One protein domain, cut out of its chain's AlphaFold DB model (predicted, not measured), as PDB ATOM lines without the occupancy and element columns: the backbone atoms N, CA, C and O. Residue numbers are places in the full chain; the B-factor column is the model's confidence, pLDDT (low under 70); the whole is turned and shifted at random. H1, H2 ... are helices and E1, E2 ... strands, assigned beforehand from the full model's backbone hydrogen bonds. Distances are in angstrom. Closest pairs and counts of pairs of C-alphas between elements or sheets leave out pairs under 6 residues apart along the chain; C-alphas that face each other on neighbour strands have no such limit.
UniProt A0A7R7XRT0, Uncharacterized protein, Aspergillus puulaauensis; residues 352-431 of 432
ATOM      1  N   LYS A 352     -19.777   4.830 -32.512       86.38
ATOM      2  CA  LYS A 352     -19.699   4.935 -31.050       86.38
ATOM      3  C   LYS A 352     -19.090   3.681 -30.427       86.38
ATOM      4  O   LYS A 352     -19.330   2.573 -30.898       86.38
ATOM      5  N   GLU A 353     -18.320   3.854 -29.355       88.44
ATOM      6  CA  GLU A 353     -17.805   2.736 -28.558       88.44
ATOM      7  C   GLU A 353     -18.864   2.244 -27.556       88.44
ATOM      8  O   GLU A 353     -19.469   3.037 -26.837       88.44
ATOM      9  N   GLU A 354     -19.077   0.932 -27.522       86.94
ATOM     10  CA  GLU A 354     -20.045   0.214 -26.686       86.94
ATOM     11  C   GLU A 354     -19.372  -1.003 -26.023       86.94
ATOM     12  O   GLU A 354     -18.217  -1.334 -26.315       86.94
ATOM     13  N   ARG A 355     -20.082  -1.677 -25.109       88.62
ATOM     14  CA  ARG A 355     -19.561  -2.828 -24.348       88.62
ATOM     15  C   ARG A 355     -20.255  -4.134 -24.713       88.62
ATOM     16  O   ARG A 355     -21.482  -4.202 -24.802       88.62
ATOM     17  N   VAL A 356     -19.454  -5.188 -24.848       86.69
ATOM     18  CA  VAL A 356     -19.932  -6.558 -25.040       86.69
ATOM     19  C   VAL A 356     -20.650  -7.046 -23.786       86.69
ATOM     20  O   VAL A 356     -20.120  -6.958 -22.676       86.69
ATOM     21  N   ASN A 357     -21.822  -7.637 -23.988       86.69
ATOM     22  CA  ASN A 357     -22.547  -8.411 -22.993       86.69
ATOM     23  C   ASN A 357     -22.678  -9.864 -23.473       86.69
ATOM     24  O   ASN A 357     -22.822 -10.109 -24.670       86.69
ATOM     25  N   VAL A 358     -22.620 -10.822 -22.550       85.38
ATOM     26  CA  VAL A 358     -22.736 -12.259 -22.817       85.38
ATOM     27  C   VAL A 358     -23.773 -12.851 -21.865       85.38
ATOM     28  O   VAL A 358     -23.522 -13.005 -20.671       85.38
ATOM     29  N   ASP A 359     -24.950 -13.190 -22.394       84.19
ATOM     30  CA  ASP A 359     -25.977 -13.909 -21.632       84.19
ATOM     31  C   ASP A 359     -25.699 -15.420 -21.705       84.19
ATOM     32  O   ASP A 359     -25.598 -15.972 -22.804       84.19
ATOM     33  N   VAL A 360     -25.646 -16.112 -20.564       81.00
ATOM     34  CA  VAL A 360     -25.588 -17.585 -20.514       81.00
ATOM     35  C   VAL A 360     -27.000 -18.141 -20.328       81.00
ATOM     36  O   VAL A 360     -27.650 -17.894 -19.311       81.00
ATOM     37  N   PHE A 361     -27.482 -18.915 -21.298       79.69
ATOM     38  CA  PHE A 361     -28.806 -19.534 -21.281       79.69
ATOM     39  C   PHE A 361     -28.702 -21.040 -21.043       79.69
ATOM     40  O   PHE A 361     -28.249 -21.784 -21.910       79.69
ATOM     41  N   THR A 362     -29.179 -21.506 -19.887       76.00
ATOM     42  CA  THR A 362     -29.240 -22.938 -19.546       76.00
ATOM     43  C   THR A 362     -30.678 -23.452 -19.618       76.00
ATOM     44  O   THR A 362     -31.593 -22.851 -19.049       76.00
ATOM     45  N   ARG A 363     -30.912 -24.585 -20.294       75.62
ATOM     46  CA  ARG A 363     -32.229 -25.241 -20.354       75.62
ATOM     47  C   ARG A 363     -32.099 -26.766 -20.316       75.62
ATOM     48  O   ARG A 363     -31.663 -27.387 -21.282       75.62
ATOM     49  N   ARG A 364     -32.557 -27.365 -19.209       83.44
ATOM     50  CA  ARG A 364     -32.329 -28.778 -18.842       83.44
ATOM     51  C   ARG A 364     -30.831 -29.103 -18.786       83.44
ATOM     52  O   ARG A 364     -30.204 -28.789 -17.786       83.44
ATOM     53  N   GLU A 365     -30.290 -29.695 -19.844       74.31
ATOM     54  CA  GLU A 365     -28.929 -30.249 -19.913       74.31
ATOM     55  C   GLU A 365     -28.007 -29.444 -20.844       74.31
ATOM     56  O   GLU A 365     -26.803 -29.677 -20.873       74.31
ATOM     57  N   TYR A 366     -28.555 -28.476 -21.585       72.69
ATOM     58  CA  TYR A 366     -27.800 -27.635 -22.514       72.69
ATOM     59  C   TYR A 366     -27.603 -26.232 -21.950       72.69
ATOM     60  O   TYR A 366     -28.538 -25.641 -21.406       72.69
ATOM     61  N   SER A 367     -26.404 -25.690 -22.144       76.69
ATOM     62  CA  SER A 367     -26.062 -24.297 -21.873       76.69
ATOM     63  C   SER A 367     -25.432 -23.694 -23.125       76.69
ATOM     64  O   SER A 367     -24.599 -24.347 -23.753       76.69
ATOM     65  N   TRP A 368     -25.827 -22.480 -23.502       81.25
ATOM     66  CA  TRP A 368     -25.225 -21.742 -24.615       81.25
ATOM     67  C   TRP A 368     -25.081 -20.262 -24.268       81.25
ATOM     68  O   TRP A 368     -25.813 -19.733 -23.433       81.25
ATOM     69  N   GLU A 369     -24.140 -19.595 -24.926       84.56
ATOM     70  CA  GLU A 369     -23.854 -18.179 -24.715       84.56
ATOM     71  C   GLU A 369     -24.431 -17.332 -25.855       84.56
ATOM     72  O   GLU A 369     -24.532 -17.780 -27.000       84.56
ATOM     73  N   ARG A 370     -24.830 -16.097 -25.542       86.12
ATOM     74  CA  ARG A 370     -25.302 -15.103 -26.511       86.12
ATOM     75  C   ARG A 370     -24.542 -13.801 -26.304       86.12
ATOM     76  O   ARG A 370     -24.866 -13.033 -25.401       86.12
ATOM     77  N   THR A 371     -23.594 -13.523 -27.189       88.56
ATOM     78  CA  THR A 371     -22.914 -12.229 -27.276       88.56
ATOM     79  C   THR A 371     -23.856 -11.171 -27.867       88.56
ATOM     80  O   THR A 371     -24.491 -11.396 -28.902       88.56
ATOM     81  N   TRP A 372     -23.970 -10.004 -27.233       88.81
ATOM     82  CA  TRP A 372     -24.770  -8.879 -27.721       88.81
ATOM     83  C   TRP A 372     -24.216  -7.515 -27.276       88.81
ATOM     84  O   TRP A 372     -23.392  -7.420 -26.369       88.81
ATOM     85  N   SER A 373     -24.684  -6.446 -27.924       84.88
ATOM     86  CA  SER A 373     -24.411  -5.051 -27.546       84.88
ATOM     87  C   SER A 373     -25.682  -4.195 -27.611       84.88
ATOM     88  O   SER A 373     -26.639  -4.533 -28.317       84.88
ATOM     89  N   SER A 374     -25.714  -3.097 -26.857       81.12
ATOM     90  CA  SER A 374     -26.792  -2.103 -26.855       81.12
ATOM     91  C   SER A 374     -26.516  -0.961 -27.830       81.12
ATOM     92  O   SER A 374     -25.437  -0.380 -27.809       81.12
ATOM     93  N   CYS A 375     -27.506  -0.578 -28.637       75.12
ATOM     94  CA  CYS A 375     -27.423   0.587 -29.520       75.12
ATOM     95  C   CYS A 375     -28.730   1.385 -29.480       75.12
ATOM     96  O   CYS A 375     -29.769   0.930 -29.954       75.12
ATOM     97  N   GLY A 376     -28.696   2.568 -28.862       60.34
ATOM     98  CA  GLY A 376     -29.821   3.516 -28.820       60.34
ATOM     99  C   GLY A 376     -31.105   3.001 -28.147       60.34
ATOM    100  O   GLY A 376     -32.159   3.599 -28.330       60.34
ATOM    101  N   GLY A 377     -31.036   1.895 -27.396       64.44
ATOM    102  CA  GLY A 377     -32.191   1.197 -26.810       64.44
ATOM    103  C   GLY A 377     -32.566  -0.127 -27.495       64.44
ATOM    104  O   GLY A 377     -33.410  -0.855 -26.980       64.44
ATOM    105  N   THR A 378     -31.929  -0.482 -28.614       70.75
ATOM    106  CA  THR A 378     -32.065  -1.790 -29.279       70.75
ATOM    107  C   THR A 378     -30.912  -2.720 -28.886       70.75
ATOM    108  O   THR A 378     -29.775  -2.269 -28.764       70.75
ATOM    109  N   GLN A 379     -31.177  -4.018 -28.695       81.88
ATOM    110  CA  GLN A 379     -30.124  -5.036 -28.567       81.88
ATOM    111  C   GLN A 379     -29.749  -5.603 -29.938       81.88
ATOM    112  O   GLN A 379     -30.631  -5.989 -30.707       81.88
ATOM    113  N   ILE A 380     -28.453  -5.739 -30.194       81.25
ATOM    114  CA  ILE A 380     -27.897  -6.376 -31.389       81.25
ATOM    115  C   ILE A 380     -27.150  -7.627 -30.943       81.25
ATOM    116  O   ILE A 380     -26.184  -7.527 -30.189       81.25
ATOM    117  N   ALA A 381     -27.592  -8.803 -31.391       84.81
ATOM    118  CA  ALA A 381     -26.834 -10.036 -31.203       84.81
ATOM    119  C   ALA A 381     -25.623 -10.040 -32.148       84.81
ATOM    120  O   ALA A 381     -25.760  -9.733 -33.333       84.81
ATOM    121  N   ILE A 382     -24.451 -10.390 -31.625       85.12
ATOM    122  CA  ILE A 382     -23.201 -10.465 -32.382       85.12
ATOM    123  C   ILE A 382     -22.911 -11.949 -32.589       85.12
ATOM    124  O   ILE A 382     -22.756 -12.677 -31.611       85.12
ATOM    125  N   SER A 383     -22.881 -12.419 -33.839       81.88
ATOM    126  CA  SER A 383     -22.595 -13.835 -34.084       81.88
ATOM    127  C   SER A 383     -21.129 -14.161 -33.815       81.88
ATOM    128  O   SER A 383     -20.234 -13.378 -34.143       81.88
ATOM    129  N   VAL A 384     -20.882 -15.366 -33.300       77.50
ATOM    130  CA  VAL A 384     -19.536 -15.949 -33.201       77.50
ATOM    131  C   VAL A 384     -18.875 -16.100 -34.578       77.50
ATOM    132  O   VAL A 384     -17.652 -16.029 -34.675       77.50
ATOM    133  N   ASP A 385     -19.673 -16.192 -35.650       80.56
ATOM    134  CA  ASP A 385     -19.211 -16.268 -37.046       80.56
ATOM    135  C   ASP A 385     -18.374 -15.051 -37.482       80.56
ATOM    136  O   ASP A 385     -17.597 -15.145 -38.431       80.56
ATOM    137  N   PHE A 386     -18.496 -13.909 -36.792       80.19
ATOM    138  CA  PHE A 386     -17.653 -12.736 -37.049       80.19
ATOM    139  C   PHE A 386     -16.201 -12.916 -36.566       80.19
ATOM    140  O   PHE A 386     -15.365 -12.057 -36.840       80.19
ATOM    141  N   GLY A 387     -15.877 -13.991 -35.834       81.12
ATOM    142  CA  GLY A 387     -14.508 -14.330 -35.415       81.12
ATOM    143  C   GLY A 387     -13.871 -13.372 -34.398       81.12
ATOM    144  O   GLY A 387     -12.689 -13.496 -34.093       81.12
ATOM    145  N   LEU A 388     -14.643 -12.423 -33.857       82.12
ATOM    146  CA  LEU A 388     -14.155 -11.311 -33.028       82.12
ATOM    147  C   LEU A 388     -13.682 -11.716 -31.614       82.12
ATOM    148  O   LEU A 388     -13.137 -10.871 -30.902       82.12
ATOM    149  N   ASN A 389     -13.897 -12.979 -31.210       82.50
ATOM    150  CA  ASN A 389     -13.494 -13.564 -29.920       82.50
ATOM    151  C   ASN A 389     -13.805 -12.642 -28.724       82.50
ATOM    152  O   ASN A 389     -12.925 -12.246 -27.958       82.50
ATOM    153  N   LEU A 390     -15.078 -12.247 -28.634       84.56
ATOM    154  CA  LEU A 390     -15.576 -11.232 -27.711       84.56
ATOM    155  C   LEU A 390     -15.973 -11.832 -26.362       84.56
ATOM    156  O   LEU A 390     -16.795 -12.744 -26.304       84.56
ATOM    157  N   HIS A 391     -15.449 -11.252 -25.287       85.38
ATOM    158  CA  HIS A 391     -15.727 -11.644 -23.906       85.38
ATOM    159  C   HIS A 391     -16.575 -10.578 -23.195       85.38
ATOM    160  O   HIS A 391     -16.650  -9.429 -23.635       85.38
ATOM    161  N   GLN A 392     -17.207 -10.934 -22.072       87.06
ATOM    162  CA  GLN A 392     -17.981  -9.996 -21.251       87.06
ATOM    163  C   GLN A 392     -17.157  -8.740 -20.910       87.06
ATOM    164  O   GLN A 392     -16.120  -8.828 -20.255       87.06
ATOM    165  N   GLY A 393     -17.648  -7.565 -21.311       84.19
ATOM    166  CA  GLY A 393     -17.009  -6.275 -21.044       84.19
ATOM    167  C   GLY A 393     -15.957  -5.810 -22.062       84.19
ATOM    168  O   GLY A 393     -15.467  -4.688 -21.903       84.19
ATOM    169  N   ASP A 394     -15.638  -6.587 -23.107       86.38
ATOM    170  CA  ASP A 394     -14.799  -6.120 -24.229       86.38
ATOM    171  C   ASP A 394     -15.375  -4.819 -24.843       86.38
ATOM    172  O   ASP A 394     -16.596  -4.633 -24.909       86.38
ATOM    173  N   SER A 395     -14.503  -3.909 -25.296       87.88
ATOM    174  CA  SER A 395     -14.912  -2.732 -26.084       87.88
ATOM    175  C   SER A 395     -15.135  -3.114 -27.544       87.88
ATOM    176  O   SER A 395     -14.278  -3.740 -28.170       87.88
ATOM    177  N   LEU A 396     -16.248  -2.652 -28.113       85.31
ATOM    178  CA  LEU A 396     -16.522  -2.699 -29.547       85.31
ATOM    179  C   LEU A 396     -16.885  -1.306 -30.069       85.31
ATOM    180  O   LEU A 396     -17.440  -0.490 -29.339       85.31
ATOM    181  N   PHE A 397     -16.621  -1.039 -31.342       88.44
ATOM    182  CA  PHE A 397     -17.095   0.156 -32.033       88.44
ATOM    183  C   PHE A 397     -18.275  -0.217 -32.936       88.44
ATOM    184  O   PHE A 397     -18.166  -1.143 -33.743       88.44
ATOM    185  N   VAL A 398     -19.403   0.481 -32.791       89.19
ATOM    186  CA  VAL A 398     -20.632   0.261 -33.568       89.19
ATOM    187  C   VAL A 398     -20.984   1.512 -34.359       89.19
ATOM    188  O   VAL A 398     -21.050   2.603 -33.795       89.19
ATOM    189  N   GLN A 399     -21.290   1.348 -35.646       90.19
ATOM    190  CA  GLN A 399     -21.819   2.420 -36.490       90.19
ATOM    191  C   GLN A 399     -23.064   1.956 -37.257       90.19
ATOM    192  O   GLN A 399     -23.108   0.840 -37.777       90.19
ATOM    193  N   LEU A 400     -24.078   2.823 -37.307       88.38
ATOM    194  CA  LEU A 400     -25.321   2.644 -38.054       88.38
ATOM    195  C   LEU A 400     -25.215   3.351 -39.408       88.38
ATOM    196  O   LEU A 400     -24.977   4.555 -39.470       88.38
ATOM    197  N   HIS A 401     -25.463   2.610 -40.484       86.56
ATOM    198  CA  HIS A 401     -25.419   3.098 -41.861       86.56
ATOM    199  C   HIS A 401     -26.832   3.078 -42.441       86.56
ATOM    200  O   HIS A 401     -27.419   2.007 -42.599       86.56
ATOM    201  N   LEU A 402     -27.394   4.250 -42.736       85.62
ATOM    202  CA  LEU A 402     -28.731   4.391 -43.316       85.62
ATOM    203  C   LEU A 402     -28.621   4.868 -44.767       85.62
ATOM    204  O   LEU A 402     -28.276   6.019 -45.017       85.62
ATOM    205  N   ALA A 403     -28.932   3.987 -45.715       85.19
ATOM    206  CA  ALA A 403     -28.942   4.309 -47.140       85.19
ATOM    207  C   ALA A 403     -30.291   4.892 -47.599       85.19
ATOM    208  O   ALA A 403     -31.325   4.729 -46.949       85.19
ATOM    209  N   GLU A 404     -30.309   5.540 -48.763       83.81
ATOM    210  CA  GLU A 404     -31.545   5.977 -49.433       83.81
ATOM    211  C   GLU A 404     -32.308   4.787 -50.043       83.81
ATOM    212  O   GLU A 404     -33.534   4.722 -49.977       83.81
ATOM    213  N   ALA A 405     -31.569   3.799 -50.553       86.06
ATOM    214  CA  ALA A 405     -32.077   2.539 -51.090       86.06
ATOM    215  C   ALA A 405     -31.853   1.359 -50.120       86.06
ATOM    216  O   ALA A 405     -31.333   1.514 -49.015       86.06
ATOM    217  N   ILE A 406     -32.259   0.153 -50.528       87.31
ATOM    218  CA  ILE A 406     -32.028  -1.093 -49.776       87.31
ATOM    219  C   ILE A 406     -30.520  -1.325 -49.628       87.31
ATOM    220  O   ILE A 406     -29.803  -1.383 -50.626       87.31
ATOM    221  N   HIS A 407     -30.042  -1.502 -48.397       85.25
ATOM    222  CA  HIS A 407     -28.622  -1.722 -48.144       85.25
ATOM    223  C   HIS A 407     -28.238  -3.179 -48.480       85.25
ATOM    224  O   HIS A 407     -28.978  -4.091 -48.101       85.25
ATOM    225  N   PRO A 408     -27.097  -3.454 -49.147       85.44
ATOM    226  CA  PRO A 408     -26.687  -4.829 -49.458       85.44
ATOM    227  C   PRO A 408     -26.482  -5.658 -48.181       85.44
ATOM    228  O   PRO A 408     -27.056  -6.733 -48.034       85.44
ATOM    229  N   TYR A 409     -25.763  -5.101 -47.205       84.00
ATOM    230  CA  TYR A 409     -25.550  -5.687 -45.875       84.00
ATOM    231  C   TYR A 409     -26.643  -5.288 -44.862       84.00
ATOM    232  O   TYR A 409     -26.338  -4.908 -43.735       84.00
ATOM    233  N   LYS A 410     -27.918  -5.266 -45.280       84.19
ATOM    234  CA  LYS A 410     -29.040  -4.845 -44.418       84.19
ATOM    235  C   LYS A 410     -29.130  -5.682 -43.136       84.19
ATOM    236  O   LYS A 410     -29.076  -6.908 -43.192       84.19
ATOM    237  N   TYR A 411     -29.355  -5.015 -42.005       77.88
ATOM    238  CA  TYR A 411     -29.430  -5.624 -40.671       77.88
ATOM    239  C   TYR A 411     -30.482  -6.740 -40.576       77.88
ATOM    240  O   TYR A 411     -30.256  -7.772 -39.951       77.88
ATOM    241  N   THR A 412     -31.636  -6.548 -41.218       78.88
ATOM    242  CA  THR A 412     -32.743  -7.510 -41.206       78.88
ATOM    243  C   THR A 412     -32.988  -8.085 -42.595       78.88
ATOM    244  O   THR A 412     -33.385  -7.392 -43.539       78.88
ATOM    245  N   THR A 413     -32.781  -9.393 -42.733       76.31
ATOM    246  CA  THR A 413     -33.072 -10.162 -43.950       76.31
ATOM    247  C   THR A 413     -34.577 -10.255 -44.221       76.31
ATOM    248  O   THR A 413     -34.974 -10.120 -45.378       76.31
ATOM    249  N   MET A 414     -35.393 -10.368 -43.167       80.81
ATOM    250  CA  MET A 414     -36.843 -10.627 -43.209       80.81
ATOM    251  C   MET A 414     -37.738  -9.384 -43.374       80.81
ATOM    252  O   MET A 414     -38.942  -9.531 -43.569       80.81
ATOM    253  N   ALA A 415     -37.182  -8.171 -43.290       79.31
ATOM    254  CA  ALA A 415     -37.933  -6.922 -43.449       79.31
ATOM    255  C   ALA A 415     -38.681  -6.837 -44.798       79.31
ATOM    256  O   ALA A 415     -38.098  -7.087 -45.860       79.31
ATOM    257  N   GLY A 416     -39.971  -6.480 -44.736       79.06
ATOM    258  CA  GLY A 416     -40.910  -6.502 -45.869       79.06
ATOM    259  C   GLY A 416     -40.646  -5.418 -46.926       79.06
ATOM    260  O   GLY A 416     -39.856  -4.511 -46.682       79.06
ATOM    261  N   PRO A 417     -41.296  -5.462 -48.110       79.75
ATOM    262  CA  PRO A 417     -40.913  -4.649 -49.268       79.75
ATOM    263  C   PRO A 417     -40.686  -3.158 -48.982       79.75
ATOM    264  O   PRO A 417     -39.644  -2.632 -49.375       79.75
ATOM    265  N   ASN A 418     -41.601  -2.539 -48.229       80.06
ATOM    266  CA  ASN A 418     -41.624  -1.106 -47.915       80.06
ATOM    267  C   ASN A 418     -41.048  -0.774 -46.519       80.06
ATOM    268  O   ASN A 418     -41.189   0.350 -46.048       80.06
ATOM    269  N   ASP A 419     -40.447  -1.748 -45.829       79.25
ATOM    270  CA  ASP A 419     -39.923  -1.593 -44.469       79.25
ATOM    271  C   ASP A 419     -38.619  -0.761 -44.468       79.25
ATOM    272  O   ASP A 419     -37.627  -1.180 -45.084       79.25
ATOM    273  N   PRO A 420     -38.566   0.392 -43.764       78.94
ATOM    274  CA  PRO A 420     -37.365   1.223 -43.676       78.94
ATOM    275  C   PRO A 420     -36.126   0.484 -43.156       78.94
ATOM    276  O   PRO A 420     -35.009   0.832 -43.543       78.94
ATOM    277  N   ALA A 421     -36.289  -0.567 -42.345       81.00
ATOM    278  CA  ALA A 421     -35.176  -1.345 -41.805       81.00
ATOM    279  C   ALA A 421     -34.381  -2.106 -42.887       81.00
ATOM    280  O   ALA A 421     -33.240  -2.500 -42.646       81.00
ATOM    281  N   ARG A 422     -34.913  -2.247 -44.115       84.69
ATOM    282  CA  ARG A 422     -34.147  -2.734 -45.283       84.69
ATOM    283  C   ARG A 422     -33.020  -1.792 -45.715       84.69
ATOM    284  O   ARG A 422     -32.142  -2.220 -46.460       84.69
ATOM    285  N   ARG A 423     -33.066  -0.524 -45.300       86.69
ATOM    286  CA  ARG A 423     -32.079   0.515 -45.633       86.69
ATOM    287  C   ARG A 423     -31.009   0.703 -44.555       86.69
ATOM    288  O   ARG A 423     -30.039   1.416 -44.787       86.69
ATOM    289  N   LEU A 424     -31.192   0.069 -43.396       86.19
ATOM    290  CA  LEU A 424     -30.272   0.116 -42.265       86.19
ATOM    291  C   LEU A 424     -29.283  -1.053 -42.323       86.19
ATOM    292  O   LEU A 424     -29.685  -2.214 -42.432       86.19
ATOM    293  N   ALA A 425     -28.004  -0.750 -42.163       88.38
ATOM    294  CA  ALA A 425     -26.941  -1.705 -41.884       88.38
ATOM    295  C   ALA A 425     -26.129  -1.266 -40.667       88.38
ATOM    296  O   ALA A 425     -26.216  -0.120 -40.224       88.38
ATOM    297  N   ILE A 426     -25.367  -2.199 -40.104       87.56
ATOM    298  CA  ILE A 426     -24.639  -1.994 -38.853       87.56
ATOM    299  C   ILE A 426     -23.256  -2.614 -38.998       87.56
ATOM    300  O   ILE A 426     -23.145  -3.803 -39.293       87.56
ATOM    301  N   SER A 427     -22.213  -1.813 -38.799       88.56
ATOM    302  CA  SER A 427     -20.829  -2.290 -38.752       88.56
ATOM    303  C   SER A 427     -20.363  -2.391 -37.305       88.56
ATOM    304  O   SER A 427     -20.603  -1.472 -36.519       88.56
ATOM    305  N   ILE A 428     -19.677  -3.485 -36.981       87.31
ATOM    306  CA  ILE A 428     -19.099  -3.761 -35.664       87.31
ATOM    307  C   ILE A 428     -17.619  -4.098 -35.849       87.31
ATOM    308  O   ILE A 428     -17.285  -4.937 -36.687       87.31
ATOM    309  N   SER A 429     -16.743  -3.478 -35.062       85.81
ATOM    310  CA  SER A 429     -15.312  -3.797 -35.015       85.81
ATOM    311  C   SER A 429     -14.770  -3.781 -33.585       85.81
ATOM    312  O   SER A 429     -15.354  -3.175 -32.685       85.81
ATOM    313  N   ARG A 430     -13.640  -4.458 -33.368       76.25
ATOM    314  CA  ARG A 430     -12.829  -4.339 -32.147       76.25
ATOM    315  C   ARG A 430     -11.903  -3.120 -32.291       76.25
ATOM    316  O   ARG A 430     -11.509  -2.786 -33.408       76.25
ATOM    317  N   ARG A 431     -11.577  -2.450 -31.181       62.72
ATOM    318  CA  ARG A 431     -10.395  -1.575 -31.091       62.72
ATOM    319  C   ARG A 431      -9.244  -2.396 -30.515       62.72
ATOM    320  O   ARG A 431      -9.462  -3.100 -29.528       62.72
TER     321      ARG A 431
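This is residues 352 to 431 of the 432 residues of an uncharacterized protein of Aspergillus puulaauensis (UniProt A0A7R7XRT0). Two small three-stranded sheets, one of E1, E5 and E6 and the other of E2, E3 and E4, spread apart as a loose V, joined where E1 runs on into E2. The hairpin of E2 and E3 makes one long arm, whose tip, residues 362 to 367, sticks out free; at the far end of E5 and E6, the loop of residues 403 to 419 and the short helix H1 make a small head. The 80 printed residues hold six named strands and one named helix, in the order E1 E2 E3 E4 E5 H1 E6, and the class is mostly strand. Both sheets are antiparallel, in the orders E1 E5 E6 and E2 E3 E4. The whole is only just loose, close to compact, with a radius of gyration of the C-alphas of 14.4 A and spans of 44 by 32 by 24 A.

E1, residues 352 to 355, begins with C-alpha 352 at (-19.699, 4.935, -31.050). E2 has residues 357 to 363 and is 19.6 A long. E3, residues 366 to 375, is the longest strand at 29.1 A, from C-alpha 366 at (-27.800, -27.635, -22.514). E4 has residues 378 to 381, and E5 has residues 395 to 402, 23.2 A long. H1, residues 420 to 423, is followed directly by E6, residues 424 to 430, 20.7 A long, which ends with C-alpha 430 at (-12.829, -4.339, -32.147).

E1 is antiparallel to E5, with N 354 and O 396 2.8 A apart, within hydrogen-bond range. E1 runs on into E2 at 39 degrees, across a break of 1 residue. E2, E3 and E4 form a meander, each strand the antiparallel neighbour of the one before. E3 is staggered: it pairs with E2 over 366 to 372, for instance N 359 and O 370 at 3.0 A, and with E4 over 372 to 375, for instance N 375 and O 378 at 2.8 A. Between the sheets, the closest C-alphas of E1 and E3 are those of Arg 355 and Ser 373, 6.2 A apart. E5 is antiparallel to E6 at 159 degrees, with N 399 and O 427 3.0 A apart. H1 is only just on the sheet E1 E5 E6, with 5 pairs of C-alphas within 10 A, and only grazes it; it is too short for an O i to N i+4 pair. E2 and E6 are apart.

The two C-alphas farthest apart are those of Glu 365 and Glu 404, 46.8 A. The printed part has no cut. The links E4 to E5, 13 residues, and E5 to H1, 17 residues, are long. The mean pLDDT of the printed part is 82.4, and residues 376, 377 and 431 are under 70.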